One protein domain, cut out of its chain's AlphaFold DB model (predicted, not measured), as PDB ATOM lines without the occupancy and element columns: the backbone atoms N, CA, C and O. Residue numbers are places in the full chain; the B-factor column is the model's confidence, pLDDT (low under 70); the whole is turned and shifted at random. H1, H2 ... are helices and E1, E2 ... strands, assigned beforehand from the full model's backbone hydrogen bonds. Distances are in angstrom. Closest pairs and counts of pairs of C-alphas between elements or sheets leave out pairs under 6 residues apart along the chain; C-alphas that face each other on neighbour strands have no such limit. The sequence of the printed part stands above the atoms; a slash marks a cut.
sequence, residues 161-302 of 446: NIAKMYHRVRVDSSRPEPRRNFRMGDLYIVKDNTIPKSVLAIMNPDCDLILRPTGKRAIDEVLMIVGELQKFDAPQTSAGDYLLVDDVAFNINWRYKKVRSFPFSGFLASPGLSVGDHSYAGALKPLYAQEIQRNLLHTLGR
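This is residues 161 to 302 of the 446 residues of the protein "1-acyl-sn-glycerol-3-phosphate acyltransferase" of Pseudomonas syringae pv. actinidiae (UniProt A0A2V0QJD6). One sheet of six strands is curled like part of a barrel, folded so that E4 and E5 face E2, E1 and E6, with E3 as the hinge. H1 and H3 pack on the same face, over E4 and E5 respectively. The 142 printed residues hold, in order, H1 E1 E2 H2 E3 E4 E5 E6 H3; the antiparallel sheet runs E4 E5 E3 E2 E1 E6. The class is mixed, and the whole is compact, radius of gyration of the C-alphas 14.8 A, spanning 50 by 40 by 29 A.

H1, residues 161 to 170, begins at C-alpha 161 (1.568, -36.929, 7.128). E1 is 186 to 192, E2 195 to 202, H2 206 to 209, E3 221 to 231, 30.7 A long, and E4 242 to 245. E5, 248 to 263, 30.2 A, bends by 96 degrees at residue 257. E6 is 278 to 284; H3, 286 to 300, 20.7 A, ends at C-alpha 300 (-30.723, -40.335, 24.392).

The sheet is strongly twisted. Within hydrogen-bond range are N 243 and O 250, 2.9 A apart across the hairpin E4 and E5, and N 228 and O 253, 2.9 A apart across the antiparallel neighbours E5 and E3. N 227 and O 199 are 2.8 A apart across E3 and E2, N 190 and O 198 2.8 A across hairpin E1 and E2, N 189 and O 279 2.8 A across E1 and E6. H3, height over the sheet 8.2 A, comes closest to E5 at the C-alphas of Tyr 256 and Leu 296, 5.1 A. H1, height 8.4 A, comes closest to E4 at those of His 167 and Leu 243, 6.2 A. H2 is only just not on the sheet, with 4 pairs of C-alphas within 10 A. In H1 and H3 every O i to N i+4 pair is within hydrogen-bond range; H2 is too short for one.

The C-alphas of Thr 214 and Pro 235 are farthest apart, 51.4 A. The printed part has no cut. Links H1 to E1, H2 to E3 and E5 to E6 are long. Mean pLDDT of the printed part is 89.4; residues 235 to 240 are under 70.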
ATOM      1  N   ASN A 161       1.442 -35.499   7.417       79.44
ATOM      2  CA  ASN A 161       1.568 -36.929   7.128       79.44
ATOM      3  C   ASN A 161       0.971 -37.808   8.233       79.44
ATOM      4  O   ASN A 161       0.242 -38.756   7.934       79.44
ATOM      5  N   ILE A 162       1.232 -37.485   9.504       81.12
ATOM      6  CA  ILE A 162       0.661 -38.228  10.635       81.12
ATOM      7  C   ILE A 162      -0.854 -38.023  10.663       81.12
ATOM      8  O   ILE A 162      -1.592 -38.991  10.847       81.12
ATOM      9  N   ALA A 163      -1.328 -36.804  10.390       81.12
ATOM     10  CA  ALA A 163      -2.755 -36.526  10.262       81.12
ATOM     11  C   ALA A 163      -3.405 -37.339   9.119       81.12
ATOM     12  O   ALA A 163      -4.441 -37.980   9.286       81.12
ATOM     13  N   LYS A 164      -2.771 -37.424   7.948       86.94
ATOM     14  CA  LYS A 164      -3.269 -38.254   6.835       86.94
ATOM     15  C   LYS A 164      -3.314 -39.738   7.182       86.94
ATOM     16  O   LYS A 164      -4.292 -40.415   6.864       86.94
ATOM     17  N   MET A 165      -2.288 -40.252   7.857       87.19
ATOM     18  CA  MET A 165      -2.246 -41.651   8.281       87.19
ATOM     19  C   MET A 165      -3.300 -41.956   9.345       87.19
ATOM     20  O   MET A 165      -4.036 -42.931   9.219       87.19
ATOM     21  N   TYR A 166      -3.415 -41.116  10.369       85.44
ATOM     22  CA  TYR A 166      -4.349 -41.354  11.462       85.44
ATOM     23  C   TYR A 166      -5.811 -41.157  11.027       85.44
ATOM     24  O   TYR A 166      -6.676 -41.915  11.463       85.44
ATOM     25  N   HIS A 167      -6.096 -40.268  10.070       89.12
ATOM     26  CA  HIS A 167      -7.397 -40.237   9.393       89.12
ATOM     27  C   HIS A 167      -7.770 -41.613   8.809       89.12
ATOM     28  O   HIS A 167      -8.880 -42.086   9.039       89.12
ATOM     29  N   ARG A 168      -6.836 -42.306   8.143       89.38
ATOM     30  CA  ARG A 168      -7.058 -43.652   7.567       89.38
ATOM     31  C   ARG A 168      -7.154 -44.769   8.606       89.38
ATOM     32  O   ARG A 168      -7.720 -45.828   8.332       89.38
ATOM     33  N   VAL A 169      -6.610 -44.563   9.805       88.19
ATOM     34  CA  VAL A 169      -6.861 -45.470  10.937       88.19
ATOM     35  C   VAL A 169      -8.336 -45.406  11.333       88.19
ATOM     36  O   VAL A 169      -8.913 -46.427  11.696       88.19
ATOM     37  N   ARG A 170      -8.958 -44.231  11.209       89.75
ATOM     38  CA  ARG A 170     -10.328 -43.977  11.658       89.75
ATOM     39  C   ARG A 170     -11.399 -44.169  10.606       89.75
ATOM     40  O   ARG A 170     -12.499 -44.589  10.953       89.75
ATOM     41  N   VAL A 171     -11.104 -43.802   9.368       92.12
ATOM     42  CA  VAL A 171     -12.070 -43.718   8.277       92.12
ATOM     43  C   VAL A 171     -11.557 -44.543   7.106       92.12
ATOM     44  O   VAL A 171     -10.467 -44.302   6.586       92.12
ATOM     45  N   ASP A 172     -12.359 -45.516   6.690       89.50
ATOM     46  CA  ASP A 172     -12.185 -46.199   5.418       89.50
ATOM     47  C   ASP A 172     -12.395 -45.185   4.298       89.50
ATOM     48  O   ASP A 172     -13.446 -44.548   4.227       89.50
ATOM     49  N   SER A 173     -11.412 -45.051   3.411       84.81
ATOM     50  CA  SER A 173     -11.504 -44.135   2.277       84.81
ATOM     51  C   SER A 173     -12.696 -44.468   1.373       84.81
ATOM     52  O   SER A 173     -13.068 -45.635   1.206       84.81
ATOM     53  N   SER A 174     -13.266 -43.426   0.762       83.31
ATOM     54  CA  SER A 174     -14.262 -43.586  -0.298       83.31
ATOM     55  C   SER A 174     -13.707 -44.469  -1.419       83.31
ATOM     56  O   SER A 174     -12.521 -44.394  -1.756       83.31
ATOM     57  N   ARG A 175     -14.561 -45.334  -1.969       80.56
ATOM     58  CA  ARG A 175     -14.195 -46.281  -3.025       80.56
ATOM     59  C   ARG A 175     -14.782 -45.825  -4.361       80.56
ATOM     60  O   ARG A 175     -15.858 -45.235  -4.356       80.56
ATOM     61  N   PRO A 176     -14.113 -46.113  -5.495       77.62
ATOM     62  CA  PRO A 176     -14.648 -45.777  -6.815       77.62
ATOM     63  C   PRO A 176     -15.976 -46.476  -7.107       77.62
ATOM     64  O   PRO A 176     -16.867 -45.885  -7.712       77.62
ATOM     65  N   GLU A 177     -16.105 -47.731  -6.675       78.38
ATOM     66  CA  GLU A 177     -17.339 -48.487  -6.834       78.38
ATOM     67  C   GLU A 177     -18.293 -48.223  -5.662       78.38
ATOM     68  O   GLU A 177     -17.897 -48.387  -4.499       78.38
ATOM     69  N   PRO A 178     -19.552 -47.836  -5.946       75.81
ATOM     70  CA  PRO A 178     -20.563 -47.695  -4.914       75.81
ATOM     71  C   PRO A 178     -20.808 -49.022  -4.203       75.81
ATOM     72  O   PRO A 178     -20.842 -50.094  -4.813       75.81
ATOM     73  N   ARG A 179     -21.014 -48.940  -2.889       80.31
ATOM     74  CA  ARG A 179     -21.294 -50.114  -2.063       80.31
ATOM     75  C   ARG A 179     -22.713 -50.605  -2.305       80.31
ATOM     76  O   ARG A 179     -23.629 -49.828  -2.574       80.31
ATOM     77  N   ARG A 180     -22.920 -51.909  -2.125       83.62
ATOM     78  CA  ARG A 180     -24.264 -52.496  -2.221       83.62
ATOM     79  C   ARG A 180     -25.151 -52.096  -1.041       83.62
ATOM     80  O   ARG A 180     -26.356 -51.899  -1.208       83.62
ATOM     81  N   ASN A 181     -24.562 -51.996   0.148       89.75
ATOM     82  CA  ASN A 181     -25.261 -51.712   1.396       89.75
ATOM     83  C   ASN A 181     -24.660 -50.490   2.098       89.75
ATOM     84  O   ASN A 181     -23.469 -50.210   1.965       89.75
ATOM     85  N   PHE A 182     -25.500 -49.786   2.858       92.94
ATOM     86  CA  PHE A 182     -25.031 -48.793   3.823       92.94
ATOM     87  C   PHE A 182     -24.355 -49.501   4.993       92.94
ATOM     88  O   PHE A 182     -24.659 -50.663   5.277       92.94
ATOM     89  N   ARG A 183     -23.474 -48.787   5.685       92.06
ATOM     90  CA  ARG A 183     -22.812 -49.271   6.895       92.06
ATOM     91  C   ARG A 183     -22.952 -48.274   8.031       92.06
ATOM     92  O   ARG A 183     -23.002 -47.059   7.826       92.06
ATOM     93  N   MET A 184     -22.971 -48.798   9.246       95.38
ATOM     94  CA  MET A 184     -22.772 -48.019  10.450       95.38
ATOM     95  C   MET A 184     -21.460 -47.247  10.323       95.38
ATOM     96  O   MET A 184     -20.420 -47.796   9.960       95.38
ATOM     97  N   GLY A 185     -21.517 -45.956  10.621       95.69
ATOM     98  CA  GLY A 185     -20.379 -45.065  10.504       95.69
ATOM     99  C   GLY A 185     -20.153 -44.487   9.109       95.69
ATOM    100  O   GLY A 185     -19.228 -43.692   8.985       95.69
ATOM    101  N   ASP A 186     -20.959 -44.809   8.086       96.25
ATOM    102  CA  ASP A 186     -20.914 -44.088   6.803       96.25
ATOM    103  C   ASP A 186     -21.060 -42.575   7.045       96.25
ATOM    104  O   ASP A 186     -21.992 -42.131   7.726       96.25
ATOM    105  N   LEU A 187     -20.128 -41.800   6.485       96.50
ATOM    106  CA  LEU A 187     -19.975 -40.365   6.693       96.50
ATOM    107  C   LEU A 187     -20.389 -39.576   5.450       96.50
ATOM    108  O   LEU A 187     -19.881 -39.806   4.353       96.50
ATOM    109  N   TYR A 188     -21.236 -38.568   5.649       96.56
ATOM    110  CA  TYR A 188     -21.643 -37.621   4.613       96.56
ATOM    111  C   TYR A 188     -21.349 -36.193   5.059       96.56
ATOM    112  O   TYR A 188     -21.895 -35.712   6.053       96.56
ATOM    113  N   ILE A 189     -20.496 -35.497   4.318       96.50
ATOM    114  CA  ILE A 189     -20.188 -34.085   4.531       96.50
ATOM    115  C   ILE A 189     -21.277 -33.245   3.901       96.50
ATOM    116  O   ILE A 189     -21.490 -33.300   2.695       96.50
ATOM    117  N   VAL A 190     -21.931 -32.441   4.729       96.38
ATOM    118  CA  VAL A 190     -22.902 -31.443   4.301       96.38
ATOM    119  C   VAL A 190     -22.149 -30.156   3.993       96.38
ATOM    120  O   VAL A 190     -21.514 -29.564   4.879       96.38
ATOM    121  N   LYS A 191     -22.216 -29.744   2.730       94.50
ATOM    122  CA  LYS A 191     -21.600 -28.524   2.212       94.50
ATOM    123  C   LYS A 191     -22.643 -27.404   2.118       94.50
ATOM    124  O   LYS A 191     -23.814 -27.648   1.864       94.50
ATOM    125  N   ASP A 192     -22.212 -26.171   2.351       91.12
ATOM    126  CA  ASP A 192     -22.999 -24.947   2.169       91.12
ATOM    127  C   ASP A 192     -22.237 -24.082   1.163       91.12
ATOM    128  O   ASP A 192     -21.131 -23.630   1.463       91.12
ATOM    129  N   ASN A 193     -22.749 -23.953  -0.066       86.00
ATOM    130  CA  ASN A 193     -22.035 -23.313  -1.179       86.00
ATOM    131  C   ASN A 193     -20.582 -23.809  -1.322       86.00
ATOM    132  O   ASN A 193     -19.652 -23.010  -1.392       86.00
ATOM    133  N   THR A 194     -20.385 -25.134  -1.342       85.12
ATOM    134  CA  THR A 194     -19.085 -25.852  -1.381       85.12
ATOM    135  C   THR A 194     -18.274 -25.884  -0.081       85.12
ATOM    136  O   THR A 194     -17.346 -26.685   0.023       85.12
ATOM    137  N   ILE A 195     -18.642 -25.111   0.943       89.81
ATOM    138  CA  ILE A 195     -17.895 -25.044   2.204       89.81
ATOM    139  C   ILE A 195     -18.358 -26.171   3.145       89.81
ATOM    140  O   ILE A 195     -19.550 -26.234   3.460       89.81
ATOM    141  N   PRO A 196     -17.462 -27.054   3.635       93.06
ATOM    142  CA  PRO A 196     -17.817 -28.069   4.626       93.06
ATOM    143  C   PRO A 196     -18.330 -27.431   5.923       93.06
ATOM    144  O   PRO A 196     -17.631 -26.632   6.544       93.06
ATOM    145  N   LYS A 197     -19.548 -27.792   6.344       93.56
ATOM    146  CA  LYS A 197     -20.208 -27.206   7.527       93.56
ATOM    147  C   LYS A 197     -20.460 -28.227   8.628       93.56
ATOM    148  O   LYS A 197     -20.277 -27.954   9.814       93.56
ATOM    149  N   SER A 198     -20.901 -29.416   8.242       95.44
ATOM    150  CA  SER A 198     -21.180 -30.505   9.172       95.44
ATOM    151  C   SER A 198     -20.947 -31.853   8.515       95.44
ATOM    152  O   SER A 198     -20.937 -31.962   7.293       95.44
ATOM    153  N   VAL A 199     -20.822 -32.886   9.331       96.31
ATOM    154  CA  VAL A 199     -20.796 -34.285   8.924       96.31
ATOM    155  C   VAL A 199     -22.011 -35.002   9.508       96.31
ATOM    156  O   VAL A 199     -22.424 -34.735  10.637       96.31
ATOM    157  N   LEU A 200     -22.610 -35.895   8.734       97.62
ATOM    158  CA  LEU A 200     -23.626 -36.839   9.181       97.62
ATOM    159  C   LEU A 200     -22.993 -38.224   9.242       97.62
ATOM    160  O   LEU A 200     -22.312 -38.610   8.296       97.62
ATOM    161  N   ALA A 201     -23.239 -38.968  10.316       97.75
ATOM    162  CA  ALA A 201     -22.791 -40.353  10.440       97.75
ATOM    163  C   ALA A 201     -23.983 -41.288  10.660       97.75
ATOM    164  O   ALA A 201     -24.817 -41.002  11.521       97.75
ATOM    165  N   ILE A 202     -24.059 -42.394   9.914       97.94
ATOM    166  CA  ILE A 202     -25.099 -43.427  10.086       97.94
ATOM    167  C   ILE A 202     -24.885 -44.186  11.397       97.94
ATOM    168  O   ILE A 202     -23.799 -44.705  11.628       97.94
ATOM    169  N   MET A 203     -25.917 -44.294  12.235       97.69
ATOM    170  CA  MET A 203     -25.830 -44.900  13.574       97.69
ATOM    171  C   MET A 203     -26.663 -46.178  13.736       97.69
ATOM    172  O   MET A 203     -26.681 -46.754  14.823       97.69
ATOM    173  N   ASN A 204     -27.361 -46.629  12.692       96.56
ATOM    174  CA  ASN A 204     -28.045 -47.922  12.718       96.56
ATOM    175  C   ASN A 204     -27.032 -49.080  12.678       96.56
ATOM    176  O   ASN A 204     -25.980 -48.929  12.057       96.56
ATOM    177  N   PRO A 205     -27.352 -50.236  13.284       93.12
ATOM    178  CA  PRO A 205     -26.584 -51.465  13.104       93.12
ATOM    179  C   PRO A 205     -26.467 -51.876  11.628       93.12
ATOM    180  O   PRO A 205     -27.419 -51.728  10.862       93.12
ATOM    181  N   ASP A 206     -25.331 -52.470  11.247       90.19
ATOM    182  CA  ASP A 206     -25.083 -52.928   9.869       90.19
ATOM    183  C   ASP A 206     -26.177 -53.878   9.356       90.19
ATOM    184  O   ASP A 206     -26.640 -53.731   8.230       90.19
ATOM    185  N   CYS A 207     -26.648 -54.815  10.187       87.94
ATOM    186  CA  CYS A 207     -27.660 -55.805   9.803       87.94
ATOM    187  C   CYS A 207     -29.025 -55.196   9.429       87.94
ATOM    188  O   CYS A 207     -29.769 -55.792   8.643       87.94
ATOM    189  N   ASP A 208     -29.345 -54.006   9.942       92.94
ATOM    190  CA  ASP A 208     -30.582 -53.295   9.613       92.94
ATOM    191  C   ASP A 208     -30.495 -52.580   8.257       92.94
ATOM    192  O   ASP A 208     -31.505 -52.381   7.574       92.94
ATOM    193  N   LEU A 209     -29.271 -52.228   7.852       93.31
ATOM    194  CA  LEU A 209     -28.947 -51.454   6.655       93.31
ATOM    195  C   LEU A 209     -28.823 -52.305   5.381       93.31
ATOM    196  O   LEU A 209     -28.722 -51.751   4.276       93.31
ATOM    197  N   ILE A 210     -28.847 -53.635   5.510       90.19
ATOM    198  CA  ILE A 210     -28.698 -54.561   4.385       90.19
ATOM    199  C   ILE A 210     -29.979 -54.632   3.547       90.19
ATOM    200  O   ILE A 210     -31.077 -54.876   4.056       90.19
ATOM    201  N   LEU A 211     -29.832 -54.468   2.229       88.44
ATOM    202  CA  LEU A 211     -30.898 -54.718   1.264       88.44
ATOM    203  C   LEU A 211     -31.136 -56.226   1.123       88.44
ATOM    204  O   LEU A 211     -30.335 -56.946   0.519       88.44
ATOM    205  N   ARG A 212     -32.268 -56.699   1.644       84.81
ATOM    206  CA  ARG A 212     -32.646 -58.114   1.592       84.81
ATOM    207  C   ARG A 212     -33.157 -58.503   0.197       84.81
ATOM    208  O   ARG A 212     -33.584 -57.627  -0.559       84.81
ATOM    209  N   PRO A 213     -33.207 -59.806  -0.145       81.38
ATOM    210  CA  PRO A 213     -33.745 -60.284  -1.427       81.38
ATOM    211  C   PRO A 213     -35.177 -59.823  -1.736       81.38
ATOM    212  O   PRO A 213     -35.567 -59.744  -2.894       81.38
ATOM    213  N   THR A 214     -35.953 -59.469  -0.708       83.06
ATOM    214  CA  THR A 214     -37.300 -58.892  -0.832       83.06
ATOM    215  C   THR A 214     -37.314 -57.456  -1.371       83.06
ATOM    216  O   THR A 214     -38.388 -56.882  -1.542       83.06
ATOM    217  N   GLY A 215     -36.145 -56.846  -1.594       85.19
ATOM    218  CA  GLY A 215     -36.009 -55.455  -2.019       85.19
ATOM    219  C   GLY A 215     -36.180 -54.440  -0.884       85.19
ATOM    220  O   GLY A 215     -36.230 -53.242  -1.148       85.19
ATOM    221  N   LYS A 216     -36.268 -54.894   0.373       87.62
ATOM    222  CA  LYS A 216     -36.466 -54.037   1.551       87.62
ATOM    223  C   LYS A 216     -35.331 -54.182   2.561       87.62
ATOM    224  O   LYS A 216     -34.661 -55.213   2.621       87.62
ATOM    225  N   ARG A 217     -35.139 -53.133   3.359       91.44
ATOM    226  CA  ARG A 217     -34.279 -53.119   4.550       91.44
ATOM    227  C   ARG A 217     -35.106 -53.447   5.793       91.44
ATOM    228  O   ARG A 217     -36.331 -53.519   5.704       91.44
ATOM    229  N   ALA A 218     -34.448 -53.702   6.923       91.81
ATOM    230  CA  ALA A 218     -35.156 -53.966   8.182       91.81
ATOM    231  C   ALA A 218     -35.776 -52.692   8.781       91.81
ATOM    232  O   ALA A 218     -36.732 -52.770   9.546       91.81
ATOM    233  N   ILE A 219     -35.222 -51.540   8.408       94.50
ATOM    234  CA  ILE A 219     -35.656 -50.203   8.808       94.50
ATOM    235  C   ILE A 219     -36.129 -49.419   7.582       94.50
ATOM    236  O   ILE A 219     -35.654 -49.658   6.469       94.50
ATOM    237  N   ASP A 220     -37.029 -48.463   7.800       93.62
ATOM    238  CA  ASP A 220     -37.545 -47.574   6.750       93.62
ATOM    239  C   ASP A 220     -36.710 -46.291   6.601       93.62
ATOM    240  O   ASP A 220     -36.618 -45.720   5.511       93.62
ATOM    241  N   GLU A 221     -36.066 -45.861   7.688       96.56
ATOM    242  CA  GLU A 221     -35.265 -44.640   7.752       96.56
ATOM    243  C   GLU A 221     -33.933 -44.873   8.466       96.56
ATOM    244  O   GLU A 221     -33.825 -45.658   9.410       96.56
ATOM    245  N   VAL A 222     -32.918 -44.132   8.030       96.75
ATOM    246  CA  VAL A 222     -31.571 -44.130   8.590       96.75
ATOM    247  C   VAL A 222     -31.466 -43.067   9.674       96.75
ATOM    248  O   VAL A 222     -31.627 -41.878   9.402       96.75
ATOM    249  N   LEU A 223     -31.129 -43.488  10.889       97.38
ATOM    250  CA  LEU A 223     -30.758 -42.623  11.997       97.38
ATOM    251  C   LEU A 223     -29.323 -42.130  11.804       97.38
ATOM    252  O   LEU A 223     -28.373 -42.914  11.762       97.38
ATOM    253  N   MET A 224     -29.158 -40.814  11.763       97.94
ATOM    254  CA  MET A 224     -27.867 -40.154  11.650       97.94
ATOM    255  C   MET A 224     -27.637 -39.169  12.796       97.94
ATOM    256  O   MET A 224     -28.540 -38.434  13.207       97.94
ATOM    257  N   ILE A 225     -26.400 -39.115  13.283       97.44
ATOM    258  CA  ILE A 225     -25.929 -38.075  14.206       97.44
ATOM    259  C   ILE A 225     -25.256 -36.945  13.425       97.44
ATOM    260  O   ILE A 225     -24.571 -37.189  12.431       97.44
ATOM    261  N   VAL A 226     -25.439 -35.703  13.884       96.94
ATOM    262  CA  VAL A 226     -24.769 -34.523  13.321       96.94
ATOM    263  C   VAL A 226     -23.470 -34.232  14.077       96.94
ATOM    264  O   VAL A 226     -23.482 -34.066  15.298       96.94
ATOM    265  N   GLY A 227     -22.365 -34.101  13.351       95.19
ATOM    266  CA  GLY A 227     -21.106 -33.530  13.819       95.19
ATOM    267  C   GLY A 227     -20.870 -32.162  13.185       95.19
ATOM    268  O   GLY A 227     -20.952 -32.016  11.970       95.19
ATOM    269  N   GLU A 228     -20.608 -31.134  13.983       93.31
ATOM    270  CA  GLU A 228     -20.242 -29.812  13.457       93.31
ATOM    271  C   GLU A 228     -18.750 -29.785  13.131       93.31
ATOM    272  O   GLU A 228     -17.937 -30.177  13.968       93.31
ATOM    273  N   LEU A 229     -18.402 -29.341  11.919       91.69
ATOM    274  CA  LEU A 229     -17.011 -29.269  11.479       91.69
ATOM    275  C   LEU A 229     -16.407 -27.934  11.905       91.69
ATOM    276  O   LEU A 229     -16.938 -26.867  11.594       91.69
ATOM    277  N   GLN A 230     -15.287 -27.999  12.614       88.62
ATOM    278  CA  GLN A 230     -14.515 -26.842  13.053       88.62
ATOM    279  C   GLN A 230     -13.099 -26.971  12.509       88.62
ATOM    280  O   GLN A 230     -12.491 -28.035  12.612       88.62
ATOM    281  N   LYS A 231     -12.565 -25.903  11.913       83.94
ATOM    282  CA  LYS A 231     -11.171 -25.916  11.464       83.94
ATOM    283  C   LYS A 231     -10.241 -26.092  12.665       83.94
ATOM    284  O   LYS A 231     -10.512 -25.568  13.743       83.94
ATOM    285  N   PHE A 232      -9.154 -26.834  12.476       75.75
ATOM    286  CA  PHE A 232      -8.200 -27.130  13.549       75.75
ATOM    287  C   PHE A 232      -7.496 -25.910  14.137       75.75
ATOM    288  O   PHE A 232      -7.097 -25.943  15.294       75.75
ATOM    289  N   ASP A 233      -7.354 -24.847  13.354       73.75
ATOM    290  CA  ASP A 233      -6.732 -23.587  13.753       73.75
ATOM    291  C   ASP A 233      -7.658 -22.692  14.600       73.75
ATOM    292  O   ASP A 233      -7.244 -21.625  15.056       73.75
ATOM    293  N   ALA A 234      -8.905 -23.107  14.856       70.75
ATOM    294  CA  ALA A 234      -9.832 -22.325  15.661       70.75
ATOM    295  C   ALA A 234      -9.458 -22.365  17.169       70.75
ATOM    296  O   ALA A 234      -9.235 -23.449  17.722       70.75
ATOM    297  N   PRO A 235      -9.460 -21.215  17.880       53.22
ATOM    298  CA  PRO A 235      -8.829 -21.028  19.200       53.22
ATOM    299  C   PRO A 235      -9.481 -21.742  20.403       53.22
ATOM    300  O   PRO A 235      -9.152 -21.434  21.544       53.22
ATOM    301  N   GLN A 236     -10.406 -22.679  20.194       59.16
ATOM    302  CA  GLN A 236     -11.099 -23.428  21.260       59.16
ATOM    303  C   GLN A 236     -11.345 -24.893  20.885       59.16
ATOM    304  O   GLN A 236     -12.236 -25.552  21.426       59.16
ATOM    305  N   THR A 237     -10.595 -25.404  19.914       56.69
ATOM    306  CA  THR A 237     -10.852 -26.740  19.398       56.69
ATOM    307  C   THR A 237     -10.213 -27.781  20.310       56.69
ATOM    308  O   THR A 237      -8.998 -27.800  20.489       56.69
ATOM    309  N   SER A 238     -11.026 -28.647  20.920       56.44
ATOM    310  CA  SER A 238     -10.508 -29.779  21.690       56.44
ATOM    311  C   SER A 238      -9.768 -30.736  20.758       56.44
ATOM    312  O   SER A 238     -10.311 -31.073  19.705       56.44
ATOM    313  N   ALA A 239      -8.594 -31.227  21.164       59.62
ATOM    314  CA  ALA A 239      -7.950 -32.365  20.513       59.62
ATOM    315  C   ALA A 239      -8.879 -33.583  20.642       59.62
ATOM    316  O   ALA A 239      -8.972 -34.197  21.703       59.62
ATOM    317  N   GLY A 240      -9.654 -33.856  19.595       66.00
ATOM    318  CA  GLY A 240     -10.733 -34.832  19.627       66.00
ATOM    319  C   GLY A 240     -10.903 -35.533  18.290       66.00
ATOM    320  O   GLY A 240      -9.937 -35.775  17.562       66.00
ATOM    321  N   ASP A 241     -12.147 -35.890  17.983       79.44
ATOM    322  CA  ASP A 241     -12.475 -36.549  16.731       79.44
ATOM    323  C   ASP A 241     -12.205 -35.658  15.536       79.44
ATOM    324  O   ASP A 241     -12.682 -34.531  15.502       79.44
ATOM    325  N   TYR A 242     -11.478 -36.164  14.541       86.50
ATOM    326  CA  TYR A 242     -11.174 -35.376  13.361       86.50
ATOM    327  C   TYR A 242     -11.302 -36.124  12.050       86.50
ATOM    328  O   TYR A 242     -11.253 -37.356  11.985       86.50
ATOM    329  N   LEU A 243     -11.452 -35.330  10.996       89.38
ATOM    330  CA  LEU A 243     -11.649 -35.767   9.633       89.38
ATOM    331  C   LEU A 243     -10.874 -34.861   8.676       89.38
ATOM    332  O   LEU A 243     -10.862 -33.642   8.839       89.38
ATOM    333  N   LEU A 244     -10.254 -35.462   7.664       89.69
ATOM    334  CA  LEU A 244      -9.736 -34.724   6.521       89.69
ATOM    335  C   LEU A 244     -10.840 -34.600   5.473       89.69
ATOM    336  O   LEU A 244     -11.428 -35.602   5.069       89.69
ATOM    337  N   VAL A 245     -11.113 -33.373   5.040       88.44
ATOM    338  CA  VAL A 245     -12.043 -33.066   3.950       88.44
ATOM    339  C   VAL A 245     -11.278 -32.240   2.935       88.44
ATOM    340  O   VAL A 245     -10.811 -31.155   3.271       88.44
ATOM    341  N   ASP A 246     -11.133 -32.761   1.716       85.12
ATOM    342  CA  ASP A 246     -10.381 -32.100   0.642       85.12
ATOM    343  C   ASP A 246      -8.951 -31.705   1.107       85.12
ATOM    344  O   ASP A 246      -8.516 -30.572   0.941       85.12
ATOM    345  N   ASP A 247      -8.256 -32.647   1.769       84.25
ATOM    346  CA  ASP A 247      -6.930 -32.498   2.414       84.25
ATOM    347  C   ASP A 247      -6.840 -31.478   3.569       84.25
ATOM    348  O   ASP A 247      -5.776 -31.316   4.167       84.25
ATOM    349  N   VAL A 248      -7.949 -30.847   3.960       87.00
ATOM    350  CA  VAL A 248      -8.003 -29.916   5.094       87.00
ATOM    351  C   VAL A 248      -8.505 -30.631   6.343       87.00
ATOM    352  O   VAL A 248      -9.520 -31.329   6.319       87.00
ATOM    353  N   ALA A 249      -7.806 -30.441   7.461       87.00
ATOM    354  CA  ALA A 249      -8.192 -31.014   8.741       87.00
ATOM    355  C   ALA A 249      -9.339 -30.235   9.393       87.00
ATOM    356  O   ALA A 249      -9.270 -29.019   9.590       87.00
ATOM    357  N   PHE A 250     -10.368 -30.974   9.807       88.56
ATOM    358  CA  PHE A 250     -11.479 -30.487  10.613       88.56
ATOM    359  C   PHE A 250     -11.643 -31.349  11.859       88.56
ATOM    360  O   PHE A 250     -11.667 -32.576  11.769       88.56
ATOM    361  N   ASN A 251     -11.822 -30.717  13.012       89.06
ATOM    362  CA  ASN A 251     -12.355 -31.392  14.184       89.06
ATOM    363  C   ASN A 251     -13.871 -31.530  14.055       89.06
ATOM    364  O   ASN A 251     -14.553 -30.681  13.473       89.06
ATOM    365  N   ILE A 252     -14.391 -32.605  14.628       90.88
ATOM    366  CA  ILE A 252     -15.799 -32.949  14.644       90.88
ATOM    367  C   ILE A 252     -16.322 -32.776  16.064       90.88
ATOM    368  O   ILE A 252     -15.956 -33.500  16.988       90.88
ATOM    369  N   ASN A 253     -17.256 -31.847  16.226       91.44
ATOM    370  CA  ASN A 253     -18.021 -31.705  17.453       91.44
ATOM    371  C   ASN A 253     -19.343 -32.471  17.330       91.44
ATOM    372  O   ASN A 253     -20.330 -31.952  16.793       91.44
ATOM    373  N   TRP A 254     -19.366 -33.720  17.802       93.81
ATOM    374  CA  TRP A 254     -20.562 -34.563  17.769       93.81
ATOM    375  C   TRP A 254     -21.673 -34.016  18.663       93.81
ATOM    376  O   TRP A 254     -21.532 -33.854  19.877       93.81
ATOM    377  N   ARG A 255     -22.841 -33.779  18.068       94.94
ATOM    378  CA  ARG A 255     -24.027 -33.288  18.766       94.94
ATOM    379  C   ARG A 255     -24.950 -34.458  19.106       94.94
ATOM    380  O   ARG A 255     -25.964 -34.660  18.454       94.94
ATOM    381  N   TYR A 256     -24.654 -35.185  20.184       94.75
ATOM    382  CA  TYR A 256     -25.415 -36.378  20.619       94.75
ATOM    383  C   TYR A 256     -26.905 -36.144  20.941       94.75
ATOM    384  O   TYR A 256     -27.672 -37.092  21.043       94.75
ATOM    385  N   LYS A 257     -27.336 -34.885  21.090       93.81
ATOM    386  CA  LYS A 257     -28.756 -34.508  21.237       93.81
ATOM    387  C   LYS A 257     -29.428 -34.111  19.915       93.81
ATOM    388  O   LYS A 257     -30.619 -33.824  19.899       93.81
ATOM    389  N   LYS A 258     -28.670 -34.039  18.820       95.31
ATOM    390  CA  LYS A 258     -29.112 -33.604  17.493       95.31
ATOM    391  C   LYS A 258     -28.979 -34.777  16.526       95.31
ATOM    392  O   LYS A 258     -27.969 -34.932  15.840       95.31
ATOM    393  N   VAL A 259     -30.024 -35.593  16.495       95.44
ATOM    394  CA  VAL A 259     -30.180 -36.699  15.547       95.44
ATOM    395  C   VAL A 259     -31.166 -36.339  14.448       95.44
ATOM    396  O   VAL A 259     -32.014 -35.460  14.621       95.44
ATOM    397  N   ARG A 260     -31.039 -37.008  13.308       95.56
ATOM    398  CA  ARG A 260     -31.956 -36.900  12.176       95.56
ATOM    399  C   ARG A 260     -32.238 -38.291  11.634       95.56
ATOM    400  O   ARG A 260     -31.311 -39.086  11.539       95.56
ATOM    401  N   SER A 261     -33.481 -38.543  11.259       96.44
ATOM    402  CA  SER A 261     -33.848 -39.721  10.479       96.44
ATOM    403  C   SER A 261     -34.079 -39.298   9.036       96.44
ATOM    404  O   SER A 261     -34.671 -38.243   8.794       96.44
ATOM    405  N   PHE A 262     -33.574 -40.082   8.089       96.75
ATOM    406  CA  PHE A 262     -33.746 -39.830   6.663       96.75
ATOM    407  C   PHE A 262     -34.251 -41.089   5.955       96.75
ATOM    408  O   PHE A 262     -33.732 -42.175   6.223       96.75
ATOM    409  N   PRO A 263     -35.206 -40.975   5.018       96.44
ATOM    410  CA  PRO A 263     -35.594 -42.101   4.176       96.44
ATOM    411  C   PRO A 263     -34.450 -42.511   3.235       96.44
ATOM    412  O   PRO A 263     -33.564 -41.709   2.932       96.44
ATOM    413  N   PHE A 264     -34.506 -43.736   2.701       94.75
ATOM    414  CA  PHE A 264     -33.602 -44.231   1.645       94.75
ATOM    415  C   PHE A 264     -33.896 -43.596   0.271       94.75
ATOM    416  O   PHE A 264     -34.165 -44.278  -0.718       94.75
ATOM    417  N   SER A 265     -33.902 -42.268   0.215       93.81
ATOM    418  CA  SER A 265     -34.122 -41.461  -0.983       93.81
ATOM    419  C   SER A 265     -33.212 -40.227  -0.973       93.81
ATOM    420  O   SER A 265     -32.458 -39.992  -0.026       93.81
ATOM    421  N   GLY A 266     -33.215 -39.449  -2.060       94.06
ATOM    422  CA  GLY A 266     -32.321 -38.298  -2.198       94.06
ATOM    423  C   GLY A 266     -30.851 -38.723  -2.152       94.06
ATOM    424  O   GLY A 266     -30.439 -39.603  -2.905       94.06
ATOM    425  N   PHE A 267     -30.062 -38.131  -1.250       94.50
ATOM    426  CA  PHE A 267     -28.643 -38.481  -1.111       94.50
ATOM    427  C   PHE A 267     -28.397 -39.883  -0.531       94.50
ATOM    428  O   PHE A 267     -27.302 -40.413  -0.675       94.50
ATOM    429  N   LEU A 268     -29.421 -40.508   0.064       95.00
ATOM    430  CA  LEU A 268     -29.395 -41.897   0.533       95.00
ATOM    431  C   LEU A 268     -30.095 -42.858  -0.442       95.00
ATOM    432  O   LEU A 268     -30.436 -43.980  -0.071       95.00
ATOM    433  N   ALA A 269     -30.316 -42.454  -1.697       92.25
ATOM    434  CA  ALA A 269     -30.842 -43.360  -2.719       92.25
ATOM    435  C   ALA A 269     -29.838 -44.465  -3.098       92.25
ATOM    436  O   ALA A 269     -30.228 -45.526  -3.583       92.25
ATOM    437  N   SER A 270     -28.536 -44.229  -2.911       90.31
ATOM    438  CA  SER A 270     -27.476 -45.179  -3.259       90.31
ATOM    439  C   SER A 270     -26.329 -45.100  -2.246       90.31
ATOM    440  O   SER A 270     -25.824 -44.002  -2.006       90.31
ATOM    441  N   PRO A 271     -25.911 -46.227  -1.640       91.12
ATOM    442  CA  PRO A 271     -24.853 -46.222  -0.635       91.12
ATOM    443  C   PRO A 271     -23.502 -45.762  -1.183       91.12
ATOM    444  O   PRO A 271     -23.065 -46.192  -2.250       91.12
ATOM    445  N   GLY A 272     -22.807 -44.931  -0.406       90.06
ATOM    446  CA  GLY A 272     -21.430 -44.531  -0.696       90.06
ATOM    447  C   GLY A 272     -21.275 -43.515  -1.829       90.06
ATOM    448  O   GLY A 272     -20.169 -43.349  -2.336       90.06
ATOM    449  N   LEU A 273     -22.355 -42.844  -2.240       91.06
ATOM    450  CA  LEU A 273     -22.315 -41.830  -3.293       91.06
ATOM    451  C   LEU A 273     -22.488 -40.412  -2.750       91.06
ATOM    452  O   LEU A 273     -23.244 -40.160  -1.814       91.06
ATOM    453  N   SER A 274     -21.803 -39.474  -3.398       92.00
ATOM    454  CA  SER A 274     -21.994 -38.039  -3.199       92.00
ATOM    455  C   SER A 274     -23.156 -37.545  -4.061       92.00
ATOM    456  O   SER A 274     -23.162 -37.770  -5.270       92.00
ATOM    457  N   VAL A 275     -24.127 -36.853  -3.463       92.75
ATOM    458  CA  VAL A 275     -25.313 -36.330  -4.156       92.75
ATOM    459  C   VAL A 275     -25.682 -34.955  -3.596       92.75
ATOM    460  O   VAL A 275     -25.909 -34.797  -2.395       92.75
ATOM    461  N   GLY A 276     -25.799 -33.963  -4.483       91.88
ATOM    462  CA  GLY A 276     -26.119 -32.582  -4.109       91.88
ATOM    463  C   GLY A 276     -25.124 -32.033  -3.084       91.88
ATOM    464  O   GLY A 276     -23.916 -32.204  -3.229       91.88
ATOM    465  N   ASP A 277     -25.642 -31.436  -2.012       94.44
ATOM    466  CA  ASP A 277     -24.832 -30.867  -0.929       94.44
ATOM    467  C   ASP A 277     -24.233 -31.912   0.032       94.44
ATOM    468  O   ASP A 277     -23.598 -31.544   1.019       94.44
ATOM    469  N   HIS A 278     -24.422 -33.212  -0.226       95.50
ATOM    470  CA  HIS A 278     -23.944 -34.302   0.626       95.50
ATOM    471  C   HIS A 278     -22.828 -35.067  -0.086       95.50
ATOM    472  O   HIS A 278     -23.070 -35.803  -1.040       95.50
ATOM    473  N   SER A 279     -21.590 -34.905   0.375       94.25
ATOM    474  CA  SER A 279     -20.418 -35.610  -0.161       94.25
ATOM    475  C   SER A 279     -20.064 -36.817   0.705       94.25
ATOM    476  O   SER A 279     -19.821 -36.652   1.898       94.25
ATOM    477  N   TYR A 280     -20.003 -38.018   0.130       94.00
ATOM    478  CA  TYR A 280     -19.576 -39.210   0.863       94.00
ATOM    479  C   TYR A 280     -18.080 -39.126   1.194       94.00
ATOM    480  O   TYR A 280     -17.247 -38.974   0.300       94.00
ATOM    481  N   ALA A 281     -17.741 -39.221   2.480       92.25
ATOM    482  CA  ALA A 281     -16.367 -39.108   2.980       92.25
ATOM    483  C   ALA A 281     -15.734 -40.460   3.344       92.25
ATOM    484  O   ALA A 281     -14.592 -40.496   3.798       92.25
ATOM    485  N   GLY A 282     -16.457 -41.563   3.144       93.06
ATOM    486  CA  GLY A 282     -16.048 -42.887   3.596       93.06
ATOM    487  C   GLY A 282     -16.851 -43.359   4.804       93.06
ATOM    488  O   GLY A 282     -17.944 -42.861   5.066       93.06
ATOM    489  N   ALA A 283     -16.314 -44.327   5.541       93.00
ATOM    490  CA  ALA A 283     -16.984 -44.903   6.705       93.00
ATOM    491  C   ALA A 283     -16.049 -44.959   7.907       93.00
ATOM    492  O   ALA A 283     -14.900 -45.367   7.776       93.00
ATOM    493  N   LEU A 284     -16.539 -44.588   9.087       94.31
ATOM    494  CA  LEU A 284     -15.819 -44.836  10.331       94.31
ATOM    495  C   LEU A 284     -15.572 -46.336  10.501       94.31
ATOM    496  O   LEU A 284     -16.480 -47.149  10.327       94.31
ATOM    497  N   LYS A 285     -14.356 -46.700  10.905       91.50
ATOM    498  CA  LYS A 285     -14.056 -48.080  11.282       91.50
ATOM    499  C   LYS A 285     -14.882 -48.491  12.508       91.50
ATOM    500  O   LYS A 285     -15.202 -47.626  13.334       91.50
ATOM    501  N   PRO A 286     -15.180 -49.796  12.673       90.56
ATOM    502  CA  PRO A 286     -16.142 -50.278  13.663       90.56
ATOM    503  C   PRO A 286     -15.922 -49.742  15.079       90.56
ATOM    504  O   PRO A 286     -16.876 -49.277  15.692       90.56
ATOM    505  N   LEU A 287     -14.675 -49.720  15.562       91.19
ATOM    506  CA  LEU A 287     -14.339 -49.216  16.897       91.19
ATOM    507  C   LEU A 287     -14.825 -47.771  17.120       91.19
ATOM    508  O   LEU A 287     -15.491 -47.484  18.112       91.19
ATOM    509  N   TYR A 288     -14.535 -46.875  16.173       93.25
ATOM    510  CA  TYR A 288     -14.894 -45.456  16.271       93.25
ATOM    511  C   TYR A 288     -16.392 -45.228  16.048       93.25
ATOM    512  O   TYR A 288     -17.006 -44.404  16.724       93.25
ATOM    513  N   ALA A 289     -17.006 -45.977  15.127       94.75
ATOM    514  CA  ALA A 289     -18.447 -45.915  14.897       94.75
ATOM    515  C   ALA A 289     -19.240 -46.362  16.142       94.75
ATOM    516  O   ALA A 289     -20.191 -45.694  16.549       94.75
ATOM    517  N   GLN A 290     -18.811 -47.453  16.784       94.81
ATOM    518  CA  GLN A 290     -19.427 -47.994  18.000       94.81
ATOM    519  C   GLN A 290     -19.256 -47.068  19.203       94.81
ATOM    520  O   GLN A 290     -20.177 -46.941  20.009       94.81
ATOM    521  N   GLU A 291     -18.113 -46.392  19.332       94.69
ATOM    522  CA  GLU A 291     -17.917 -45.390  20.380       94.69
ATOM    523  C   GLU A 291     -18.950 -44.258  20.275       94.69
ATOM    524  O   GLU A 291     -19.617 -43.926  21.262       94.69
ATOM    525  N   ILE A 292     -19.134 -43.705  19.072       95.12
ATOM    526  CA  ILE A 292     -20.111 -42.638  18.823       95.12
ATOM    527  C   ILE A 292     -21.534 -43.160  19.058       95.12
ATOM    528  O   ILE A 292     -22.324 -42.489  19.728       95.12
ATOM    529  N   GLN A 293     -21.856 -44.368  18.587       95.88
ATOM    530  CA  GLN A 293     -23.159 -44.998  18.809       95.88
ATOM    531  C   GLN A 293     -23.444 -45.201  20.307       95.88
ATOM    532  O   GLN A 293     -24.527 -44.854  20.783       95.88
ATOM    533  N   ARG A 294     -22.469 -45.690  21.084       95.38
ATOM    534  CA  ARG A 294     -22.580 -45.837  22.544       95.38
ATOM    535  C   ARG A 294     -22.876 -44.495  23.206       95.38
ATOM    536  O   ARG A 294     -23.789 -44.404  24.024       95.38
ATOM    537  N   ASN A 295     -22.122 -43.456  22.855       94.88
ATOM    538  CA  ASN A 295     -22.286 -42.124  23.436       94.88
ATOM    539  C   ASN A 295     -23.648 -41.508  23.069       94.88
ATOM    540  O   ASN A 295     -24.285 -40.853  23.904       94.88
ATOM    541  N   LEU A 296     -24.129 -41.768  21.850       95.50
ATOM    542  CA  LEU A 296     -25.458 -41.379  21.395       95.50
ATOM    543  C   LEU A 296     -26.555 -42.055  22.224       95.50
ATOM    544  O   LEU A 296     -27.394 -41.364  22.804       95.50
ATOM    545  N   LEU A 297     -26.527 -43.385  22.327       94.50
ATOM    546  CA  LEU A 297     -27.516 -44.159  23.079       94.50
ATOM    547  C   LEU A 297     -27.485 -43.823  24.570       94.50
ATOM    548  O   LEU A 297     -28.537 -43.658  25.177       94.50
ATOM    549  N   HIS A 298     -26.300 -43.636  25.152       93.56
ATOM    550  CA  HIS A 298     -26.164 -43.193  26.538       93.56
ATOM    551  C   HIS A 298     -26.780 -41.806  26.760       93.56
ATOM    552  O   HIS A 298     -27.343 -41.542  27.816       93.56
ATOM    553  N   THR A 299     -26.693 -40.909  25.774       92.62
ATOM    554  CA  THR A 299     -27.259 -39.557  25.876       92.62
ATOM    555  C   THR A 299     -28.776 -39.554  25.703       92.62
ATOM    556  O   THR A 299     -29.467 -38.887  26.474       92.62
ATOM    557  N   LEU A 300     -29.293 -40.283  24.709       92.12
ATOM    558  CA  LEU A 300     -30.723 -40.335  24.392       92.12
ATOM    559  C   LEU A 300     -31.512 -41.262  25.323       92.12
ATOM    560  O   LEU A 300     -32.665 -40.983  25.628       92.12
ATOM    561  N   GLY A 301     -30.887 -42.331  25.810       89.00
ATOM    562  CA  GLY A 301     -31.495 -43.325  26.695       89.00
ATOM    563  C   GLY A 301     -31.602 -42.889  28.158       89.00
ATOM    564  O   GLY A 301     -32.007 -43.686  29.002       89.00
ATOM    565  N   ARG A 302     -31.233 -41.645  28.497       85.94
ATOM    566  CA  ARG A 302     -31.365 -41.135  29.867       85.94
ATOM    567  C   ARG A 302     -32.839 -41.002  30.225       85.94
ATOM    568  O   ARG A 302     -33.541 -40.149  29.690       85.94
TER     569      ARG A 302